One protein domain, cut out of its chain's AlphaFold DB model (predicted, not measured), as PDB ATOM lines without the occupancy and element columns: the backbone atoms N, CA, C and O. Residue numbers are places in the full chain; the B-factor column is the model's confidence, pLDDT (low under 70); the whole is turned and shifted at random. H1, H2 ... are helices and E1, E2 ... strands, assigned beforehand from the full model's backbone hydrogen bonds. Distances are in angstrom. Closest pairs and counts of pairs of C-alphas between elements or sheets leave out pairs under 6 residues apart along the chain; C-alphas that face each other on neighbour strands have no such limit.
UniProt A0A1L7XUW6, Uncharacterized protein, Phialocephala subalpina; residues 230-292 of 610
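Overview. This is residues 230 to 292 of the 610 residues of an uncharacterized protein of Phialocephala subalpina (UniProt A0A1L7XUW6). A helical hairpin of H3 and H4 makes one side of this domain, and a small two-strand hairpin of E1 and E2, followed by the short helix H1, lies over it. H2 stands crosswise at the end where H3 begins, opposite the turn of residues 274 to 278 that joins H3 to H4. The printed part has 63 residues, with two named strands and four named helices in the order E1, E2, H1, H2, H3, H4; the sheet, E1 - E2, is antiparallel and the class is mostly helix. The whole is compact, with a radius of gyration of the C-alphas of 10.9 A and spans of 30 by 22 by 18 A.

Along the chain. E1, residues 230 to 232, begins with C-alpha 230 at (156.220, 127.245, 134.458) and is 6.8 A long from first to last C-alpha. E2, residues 238 to 240, measures 7.1 A. H1, residues 241 to 245, measures 6.4 A. H2, residues 251 to 259, measures 12.0 A. H3, residues 261 to 273, is the longest helix at 18.2 A and begins with C-alpha 261 at (139.372, 130.439, 126.407). H4, residues 279 to 290, measures 16.6 A and ends with C-alpha 290 at (145.456, 115.105, 120.216).

Arrangement. E1 and E2 form an antiparallel hairpin, their directions at 151 degrees; N 231 and O 239 are 2.8 A apart and N 239 and O 231 2.9 A, both within hydrogen-bond range. E1 and H3 are near each other, with 6 pairs of C-alphas within 10 A. H1 and H3 are close but not clearly touching, the closest C-alphas being those of Leu 241 and Ile 267, 8.0 A apart. H1 and H4 only just touch, with 3 pairs of C-alphas within 8 A; the closest are those of Phe 245 and Trp 287, 6.0 A apart, and H4 takes part with residues 283 to 287 alone. H3 and H4 are a helical hairpin: they touch at a shallow tilt of 31 degrees, opposite ways, through residues 268 to 272 of H3 and 280 to 284 of H4 alone, with the C-alphas of Glu 271 and Gly 280 closest at 5.2 A. H2 and H3 only just touch, with 3 pairs of C-alphas within 8 A, and only at the corner by their link, about perpendicular at 83 degrees; the C-alphas of Val 257 and Asn 263 are closest, 5.6 A apart. H2 and H4 are apart. In H1, H2, H3 and H4 every O i to N i+4 pair is within hydrogen-bond range.

Size, cuts and confidence. The two C-alphas farthest apart are those of Glu 252 and Pro 277, 30.7 A. The printed part has no cut, and each link between named elements is tight. The mean pLDDT of the printed part is 82.4; residues 274 to 279 are under 70.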
ATOM      1  N   GLU A 230     157.537 126.946 133.902       91.69
ATOM      2  CA  GLU A 230     156.220 127.245 134.458       91.69
ATOM      3  C   GLU A 230     155.618 128.510 133.839       91.69
ATOM      4  O   GLU A 230     156.285 129.534 133.676       91.69
ATOM      5  N   LEU A 231     154.319 128.455 133.551       90.94
ATOM      6  CA  LEU A 231     153.511 129.566 133.064       90.94
ATOM      7  C   LEU A 231     152.320 129.772 134.000       90.94
ATOM      8  O   LEU A 231     151.563 128.837 134.267       90.94
ATOM      9  N   ALA A 232     152.131 131.004 134.473       91.62
ATOM     10  CA  ALA A 232     150.906 131.402 135.152       91.62
ATOM     11  C   ALA A 232     149.874 131.876 134.120       91.62
ATOM     12  O   ALA A 232     150.151 132.756 133.309       91.62
ATOM     13  N   LEU A 233     148.680 131.298 134.163       90.19
ATOM     14  CA  LEU A 233     147.552 131.660 133.314       90.19
ATOM     15  C   LEU A 233     146.715 132.774 133.961       90.19
ATOM     16  O   LEU A 233     146.913 133.131 135.124       90.19
ATOM     17  N   GLN A 234     145.771 133.329 133.200       84.62
ATOM     18  CA  GLN A 234     145.018 134.530 133.590       84.62
ATOM     19  C   GLN A 234     144.070 134.318 134.779       84.62
ATOM     20  O   GLN A 234     143.725 135.280 135.453       84.62
ATOM     21  N   ASP A 235     143.640 133.085 135.046       84.75
ATOM     22  CA  ASP A 235     142.868 132.732 136.251       84.75
ATOM     23  C   ASP A 235     143.754 132.359 137.450       84.75
ATOM     24  O   ASP A 235     143.270 132.001 138.521       84.75
ATOM     25  N   GLY A 236     145.068 132.447 137.269       85.62
ATOM     26  CA  GLY A 236     146.060 132.158 138.279       85.62
ATOM     27  C   GLY A 236     146.549 130.711 138.316       85.62
ATOM     28  O   GLY A 236     147.488 130.456 139.079       85.62
ATOM     29  N   LEU A 237     146.003 129.805 137.496       90.25
ATOM     30  CA  LEU A 237     146.516 128.442 137.351       90.25
ATOM     31  C   LEU A 237     147.977 128.478 136.884       90.25
ATOM     32  O   LEU A 237     148.304 129.157 135.913       90.25
ATOM     33  N   VAL A 238     148.859 127.747 137.563       92.56
ATOM     34  CA  VAL A 238     150.257 127.582 137.147       92.56
ATOM     35  C   VAL A 238     150.414 126.209 136.513       92.56
ATOM     36  O   VAL A 238     150.058 125.200 137.121       92.56
ATOM     37  N   ILE A 239     150.937 126.175 135.291       92.56
ATOM     38  CA  ILE A 239     151.167 124.946 134.531       92.56
ATOM     39  C   ILE A 239     152.629 124.837 134.119       92.56
ATOM     40  O   ILE A 239     153.290 125.849 133.903       92.56
ATOM     41  N   ARG A 240     153.114 123.609 133.937       91.56
ATOM     42  CA  ARG A 240     154.355 123.340 133.204       91.56
ATOM     43  C   ARG A 240     154.002 123.065 131.753       91.56
ATOM     44  O   ARG A 240     153.264 122.122 131.466       91.56
ATOM     45  N   LEU A 241     154.504 123.891 130.839       87.19
ATOM     46  CA  LEU A 241     154.173 123.772 129.413       87.19
ATOM     47  C   LEU A 241     154.636 122.425 128.844       87.19
ATOM     48  O   LEU A 241     153.903 121.785 128.094       87.19
ATOM     49  N   GLN A 242     155.807 121.946 129.272       86.75
ATOM     50  CA  GLN A 242     156.335 120.659 128.827       86.75
ATOM     51  C   GLN A 242     155.443 119.486 129.249       86.75
ATOM     52  O   GLN A 242     155.176 118.609 128.433       86.75
ATOM     53  N   ASP A 243     154.924 119.482 130.480       89.06
ATOM     54  CA  ASP A 243     154.029 118.417 130.945       89.06
ATOM     55  C   ASP A 243     152.715 118.397 130.159       89.06
ATOM     56  O   ASP A 243     152.161 117.327 129.895       89.06
ATOM     57  N   LEU A 244     152.224 119.573 129.755       87.62
ATOM     58  CA  LEU A 244     151.043 119.695 128.909       87.62
ATOM     59  C   LEU A 244     151.276 119.054 127.535       87.62
ATOM     60  O   LEU A 244     150.446 118.263 127.084       87.62
ATOM     61  N   PHE A 245     152.408 119.356 126.897       86.31
ATOM     62  CA  PHE A 245     152.735 118.851 125.559       86.31
ATOM     63  C   PHE A 245     153.187 117.388 125.545       86.31
ATOM     64  O   PHE A 245     152.896 116.678 124.587       86.31
ATOM     65  N   ASP A 246     153.826 116.913 126.615       85.50
ATOM     66  CA  ASP A 246     154.221 115.509 126.783       85.50
ATOM     67  C   ASP A 246     153.039 114.597 127.172       85.50
ATOM     68  O   ASP A 246     153.218 113.386 127.316       85.50
ATOM     69  N   GLY A 247     151.844 115.156 127.408       82.75
ATOM     70  CA  GLY A 247     150.677 114.406 127.887       82.75
ATOM     71  C   GLY A 247     150.802 113.924 129.338       82.75
ATOM     72  O   GLY A 247     150.107 112.994 129.741       82.75
ATOM     73  N   LYS A 248     151.689 114.542 130.127       88.19
ATOM     74  CA  LYS A 248     151.899 114.260 131.558       88.19
ATOM     75  C   LYS A 248     151.007 115.112 132.465       88.19
ATOM     76  O   LYS A 248     150.862 114.797 133.646       88.19
ATOM     77  N   ALA A 249     150.413 116.182 131.934       88.25
ATOM     78  CA  ALA A 249     149.460 117.010 132.661       88.25
ATOM     79  C   ALA A 249     148.228 116.196 133.089       88.25
ATOM     80  O   ALA A 249     147.723 115.348 132.353       88.25
ATOM     81  N   SER A 250     147.714 116.476 134.288       86.81
ATOM     82  CA  SER A 250     146.520 115.798 134.786       86.81
ATOM     83  C   SER A 250     145.275 116.193 133.985       86.81
ATOM     84  O   SER A 250     145.170 117.303 133.454       86.81
ATOM     85  N   ILE A 251     144.281 115.299 133.954       82.62
ATOM     86  CA  ILE A 251     142.986 115.551 133.298       82.62
ATOM     87  C   ILE A 251     142.324 116.820 133.856       82.62
ATOM     88  O   ILE A 251     141.705 117.570 133.107       82.62
ATOM     89  N   GLU A 252     142.487 117.097 135.152       85.50
ATOM     90  CA  GLU A 252     141.928 118.294 135.785       85.50
ATOM     91  C   GLU A 252     142.585 119.584 135.274       85.50
ATOM     92  O   GLU A 252     141.879 120.549 134.989       85.50
ATOM     93  N   VAL A 253     143.907 119.591 135.064       87.44
ATOM     94  CA  VAL A 253     144.610 120.740 134.465       87.44
ATOM     95  C   VAL A 253     144.126 120.973 133.035       87.44
ATOM     96  O   VAL A 253     143.779 122.099 132.679       87.44
ATOM     97  N   ILE A 254     144.020 119.913 132.227       86.00
ATOM     98  CA  ILE A 254     143.508 120.009 130.849       86.00
ATOM     99  C   ILE A 254     142.064 120.530 130.844       86.00
ATOM    100  O   ILE A 254     141.705 121.381 130.025       86.00
ATOM    101  N   ARG A 255     141.227 120.066 131.779       83.88
ATOM    102  CA  ARG A 255     139.844 120.529 131.943       83.88
ATOM    103  C   ARG A 255     139.779 122.012 132.313       83.88
ATOM    104  O   ARG A 255     138.967 122.734 131.745       83.88
ATOM    105  N   GLN A 256     140.628 122.482 133.222       84.75
ATOM    106  CA  GLN A 256     140.666 123.895 133.611       84.75
ATOM    107  C   GLN A 256     141.141 124.781 132.454       84.75
ATOM    108  O   GLN A 256     140.468 125.757 132.117       84.75
ATOM    109  N   VAL A 257     142.218 124.386 131.767       86.50
ATOM    110  CA  VAL A 257     142.730 125.078 130.573       86.50
ATOM    111  C   VAL A 257     141.671 125.145 129.470       86.50
ATOM    112  O   VAL A 257     141.443 126.212 128.905       86.50
ATOM    113  N   SER A 258     140.987 124.035 129.182       81.62
ATOM    114  CA  SER A 258     139.930 123.992 128.160       81.62
ATOM    115  C   SER A 258     138.652 124.718 128.578       81.62
ATOM    116  O   SER A 258     137.915 125.181 127.716       81.62
ATOM    117  N   SER A 259     138.376 124.865 129.876       82.19
ATOM    118  CA  SER A 259     137.181 125.572 130.349       82.19
ATOM    119  C   SER A 259     137.260 127.094 130.195       82.19
ATOM    120  O   SER A 259     136.218 127.751 130.156       82.19
ATOM    121  N   ASN A 260     138.471 127.647 130.067       82.56
ATOM    122  CA  ASN A 260     138.724 129.080 129.982       82.56
ATOM    123  C   ASN A 260     139.453 129.441 128.667       82.56
ATOM    124  O   ASN A 260     140.662 129.226 128.548       82.56
ATOM    125  N   PRO A 261     138.767 130.056 127.686       80.38
ATOM    126  CA  PRO A 261     139.372 130.439 126.407       80.38
ATOM    127  C   PRO A 261     140.601 131.353 126.536       80.38
ATOM    128  O   PRO A 261     141.518 131.283 125.718       80.38
ATOM    129  N   HIS A 262     140.671 132.180 127.582       82.69
ATOM    130  CA  HIS A 262     141.804 133.079 127.810       82.69
ATOM    131  C   HIS A 262     143.070 132.345 128.256       82.69
ATOM    132  O   HIS A 262     144.181 132.765 127.920       82.69
ATOM    133  N   ASN A 263     142.914 131.230 128.968       86.38
ATOM    134  CA  ASN A 263     144.028 130.356 129.320       86.38
ATOM    135  C   ASN A 263     144.614 129.726 128.057       86.38
ATOM    136  O   ASN A 263     145.823 129.787 127.845       86.38
ATOM    137  N   MET A 264     143.747 129.221 127.172       84.38
ATOM    138  CA  MET A 264     144.160 128.683 125.876       84.38
ATOM    139  C   MET A 264     144.897 129.727 125.028       84.38
ATOM    140  O   MET A 264     145.974 129.450 124.506       84.38
ATOM    141  N   ALA A 265     144.362 130.950 124.943       81.81
ATOM    142  CA  ALA A 265     144.998 132.039 124.206       81.81
ATOM    143  C   ALA A 265     146.388 132.378 124.768       81.81
ATOM    144  O   ALA A 265     147.320 132.599 124.004       81.81
ATOM    145  N   SER A 266     146.549 132.357 126.095       84.94
ATOM    146  CA  SER A 266     147.831 132.635 126.757       84.94
ATOM    147  C   SER A 266     148.883 131.565 126.448       84.94
ATOM    148  O   SER A 266     150.035 131.905 126.186       84.94
ATOM    149  N   ILE A 267     148.484 130.287 126.410       87.19
ATOM    150  CA  ILE A 267     149.363 129.167 126.029       87.19
ATOM    151  C   ILE A 267     149.795 129.302 124.568       87.19
ATOM    152  O   ILE A 267     150.988 129.234 124.278       87.19
ATOM    153  N   VAL A 268     148.842 129.542 123.659       84.56
ATOM    154  CA  VAL A 268     149.144 129.714 122.231       84.56
ATOM    155  C   VAL A 268     150.073 130.911 122.023       84.56
ATOM    156  O   VAL A 268     151.112 130.768 121.392       84.56
ATOM    157  N   GLN A 269     149.757 132.070 122.603       79.88
ATOM    158  CA  GLN A 269     150.587 133.271 122.496       79.88
ATOM    159  C   GLN A 269     151.995 133.064 123.064       79.88
ATOM    160  O   GLN A 269     152.969 133.483 122.441       79.88
ATOM    161  N   THR A 270     152.114 132.393 124.214       83.75
ATOM    162  CA  THR A 270     153.414 132.082 124.819       83.75
ATOM    163  C   THR A 270     154.246 131.227 123.874       83.75
ATOM    164  O   THR A 270     155.339 131.650 123.507       83.75
ATOM    165  N   GLU A 271     153.710 130.099 123.401       82.38
ATOM    166  CA  GLU A 271     154.426 129.188 122.499       82.38
ATOM    167  C   GLU A 271     154.809 129.832 121.168       82.38
ATOM    168  O   GLU A 271     155.916 129.616 120.673       82.38
ATOM    169  N   MET A 272     153.927 130.658 120.606       76.25
ATOM    170  CA  MET A 272     154.216 131.389 119.372       76.25
ATOM    171  C   MET A 272     155.318 132.443 119.574       76.25
ATOM    172  O   MET A 272     156.110 132.677 118.665       76.25
ATOM    173  N   SER A 273     155.420 133.035 120.770       73.81
ATOM    174  CA  SER A 273     156.464 134.014 121.124       73.81
ATOM    175  C   SER A 273     157.793 133.396 121.585       73.81
ATOM    176  O   SER A 273     158.796 134.099 121.688       73.81
ATOM    177  N   SER A 274     157.846 132.080 121.828       68.88
ATOM    178  CA  SER A 274     159.040 131.364 122.309       68.88
ATOM    179  C   SER A 274     160.207 131.321 121.311       68.88
ATOM    180  O   SER A 274     161.262 130.784 121.635       68.88
ATOM    181  N   GLY A 275     160.046 131.881 120.107       54.41
ATOM    182  CA  GLY A 275     161.133 132.280 119.208       54.41
ATOM    183  C   GLY A 275     161.950 131.170 118.542       54.41
ATOM    184  O   GLY A 275     162.823 131.491 117.747       54.41
ATOM    185  N   ARG A 276     161.655 129.880 118.765       55.34
ATOM    186  CA  ARG A 276     162.176 128.802 117.904       55.34
ATOM    187  C   ARG A 276     161.315 128.704 116.641       55.34
ATOM    188  O   ARG A 276     160.163 128.272 116.751       55.34
ATOM    189  N   PRO A 277     161.825 129.069 115.450       48.59
ATOM    190  CA  PRO A 277     161.041 129.000 114.224       48.59
ATOM    191  C   PRO A 277     160.594 127.553 113.967       48.59
ATOM    192  O   PRO A 277     161.417 126.644 113.909       48.59
ATOM    193  N   GLY A 278     159.284 127.325 113.851       55.81
ATOM    194  CA  GLY A 278     158.690 126.030 113.487       55.81
ATOM    195  C   GLY A 278     158.373 125.062 114.640       55.81
ATOM    196  O   GLY A 278     157.350 124.383 114.567       55.81
ATOM    197  N   ASP A 279     159.164 125.021 115.717       69.56
ATOM    198  CA  ASP A 279     159.003 124.013 116.786       69.56
ATOM    199  C   ASP A 279     157.759 124.263 117.662       69.56
ATOM    200  O   ASP A 279     156.882 123.403 117.762       69.56
ATOM    201  N   GLY A 280     157.600 125.475 118.212       71.88
ATOM    202  CA  GLY A 280     156.452 125.817 119.073       71.88
ATOM    203  C   GLY A 280     155.103 125.603 118.379       71.88
ATOM    204  O   GLY A 280     154.170 125.050 118.959       71.88
ATOM    205  N   ARG A 281     155.039 125.928 117.083       74.31
ATOM    206  CA  ARG A 281     153.849 125.762 116.244       74.31
ATOM    207  C   ARG A 281     153.475 124.295 116.023       74.31
ATOM    208  O   ARG A 281     152.299 123.941 116.111       74.31
ATOM    209  N   HIS A 282     154.450 123.441 115.718       79.50
ATOM    210  CA  HIS A 282     154.188 122.014 115.539       79.50
ATOM    211  C   HIS A 282     153.776 121.347 116.850       79.50
ATOM    212  O   HIS A 282     152.843 120.545 116.844       79.50
ATOM    213  N   ARG A 283     154.401 121.724 117.972       81.75
ATOM    214  CA  ARG A 283     154.050 121.205 119.300       81.75
ATOM    215  C   ARG A 283     152.625 121.574 119.701       81.75
ATOM    216  O   ARG A 283     151.839 120.676 120.001       81.75
ATOM    217  N   ILE A 284     152.257 122.860 119.630       85.00
ATOM    218  CA  ILE A 284     150.900 123.303 119.986       85.00
ATOM    219  C   ILE A 284     149.855 122.741 119.017       85.00
ATOM    220  O   ILE A 284     148.806 122.276 119.452       85.00
ATOM    221  N   GLY A 285     150.148 122.713 117.712       83.94
ATOM    222  CA  GLY A 285     149.238 122.176 116.703       83.94
ATOM    223  C   GLY A 285     148.941 120.693 116.915       83.94
ATOM    224  O   GLY A 285     147.776 120.295 116.876       83.94
ATOM    225  N   ARG A 286     149.977 119.893 117.201       85.00
ATOM    226  CA  ARG A 286     149.842 118.467 117.517       85.00
ATOM    227  C   ARG A 286     149.041 118.255 118.796       85.00
ATOM    228  O   ARG A 286     148.060 117.525 118.775       85.00
ATOM    229  N   TRP A 287     149.395 118.960 119.869       87.38
ATOM    230  CA  TRP A 287     148.682 118.851 121.138       87.38
ATOM    231  C   TRP A 287     147.191 119.197 120.995       87.38
ATOM    232  O   TRP A 287     146.342 118.434 121.444       87.38
ATOM    233  N   LEU A 288     146.850 120.287 120.297       86.38
ATOM    234  CA  LEU A 288     145.458 120.685 120.041       86.38
ATOM    235  C   LEU A 288     144.672 119.649 119.228       86.38
ATOM    236  O   LEU A 288     143.455 119.540 119.384       86.38
ATOM    237  N   GLN A 289     145.341 118.922 118.335       84.25
ATOM    238  CA  GLN A 289     144.733 117.826 117.589       84.25
ATOM    239  C   GLN A 289     144.514 116.607 118.490       84.25
ATOM    240  O   GLN A 289     143.421 116.043 118.481       84.25
ATOM    241  N   ASP A 290     145.506 116.255 119.308       84.69
ATOM    242  CA  ASP A 290     145.456 115.105 120.216       84.69
ATOM    243  C   ASP A 290     144.379 115.261 121.307       84.69
ATOM    244  O   ASP A 290     143.831 114.268 121.782       84.69
ATOM    245  N   GLN A 291     144.020 116.497 121.681       83.25
ATOM    246  CA  GLN A 291     142.933 116.755 122.636       83.25
ATOM    247  C   GLN A 291     141.520 116.627 122.036       83.25
ATOM    248  O   GLN A 291     140.534 116.607 122.780       83.25
ATOM    249  N   GLN A 292     141.377 116.546 120.708       82.25
ATOM    250  CA  GLN A 292     140.062 116.385 120.085       82.25
ATOM    251  C   GLN A 292     139.588 114.942 120.236       82.25
ATOM    252  O   GLN A 292     140.125 114.015 119.634       82.25
TER     253      GLN A 292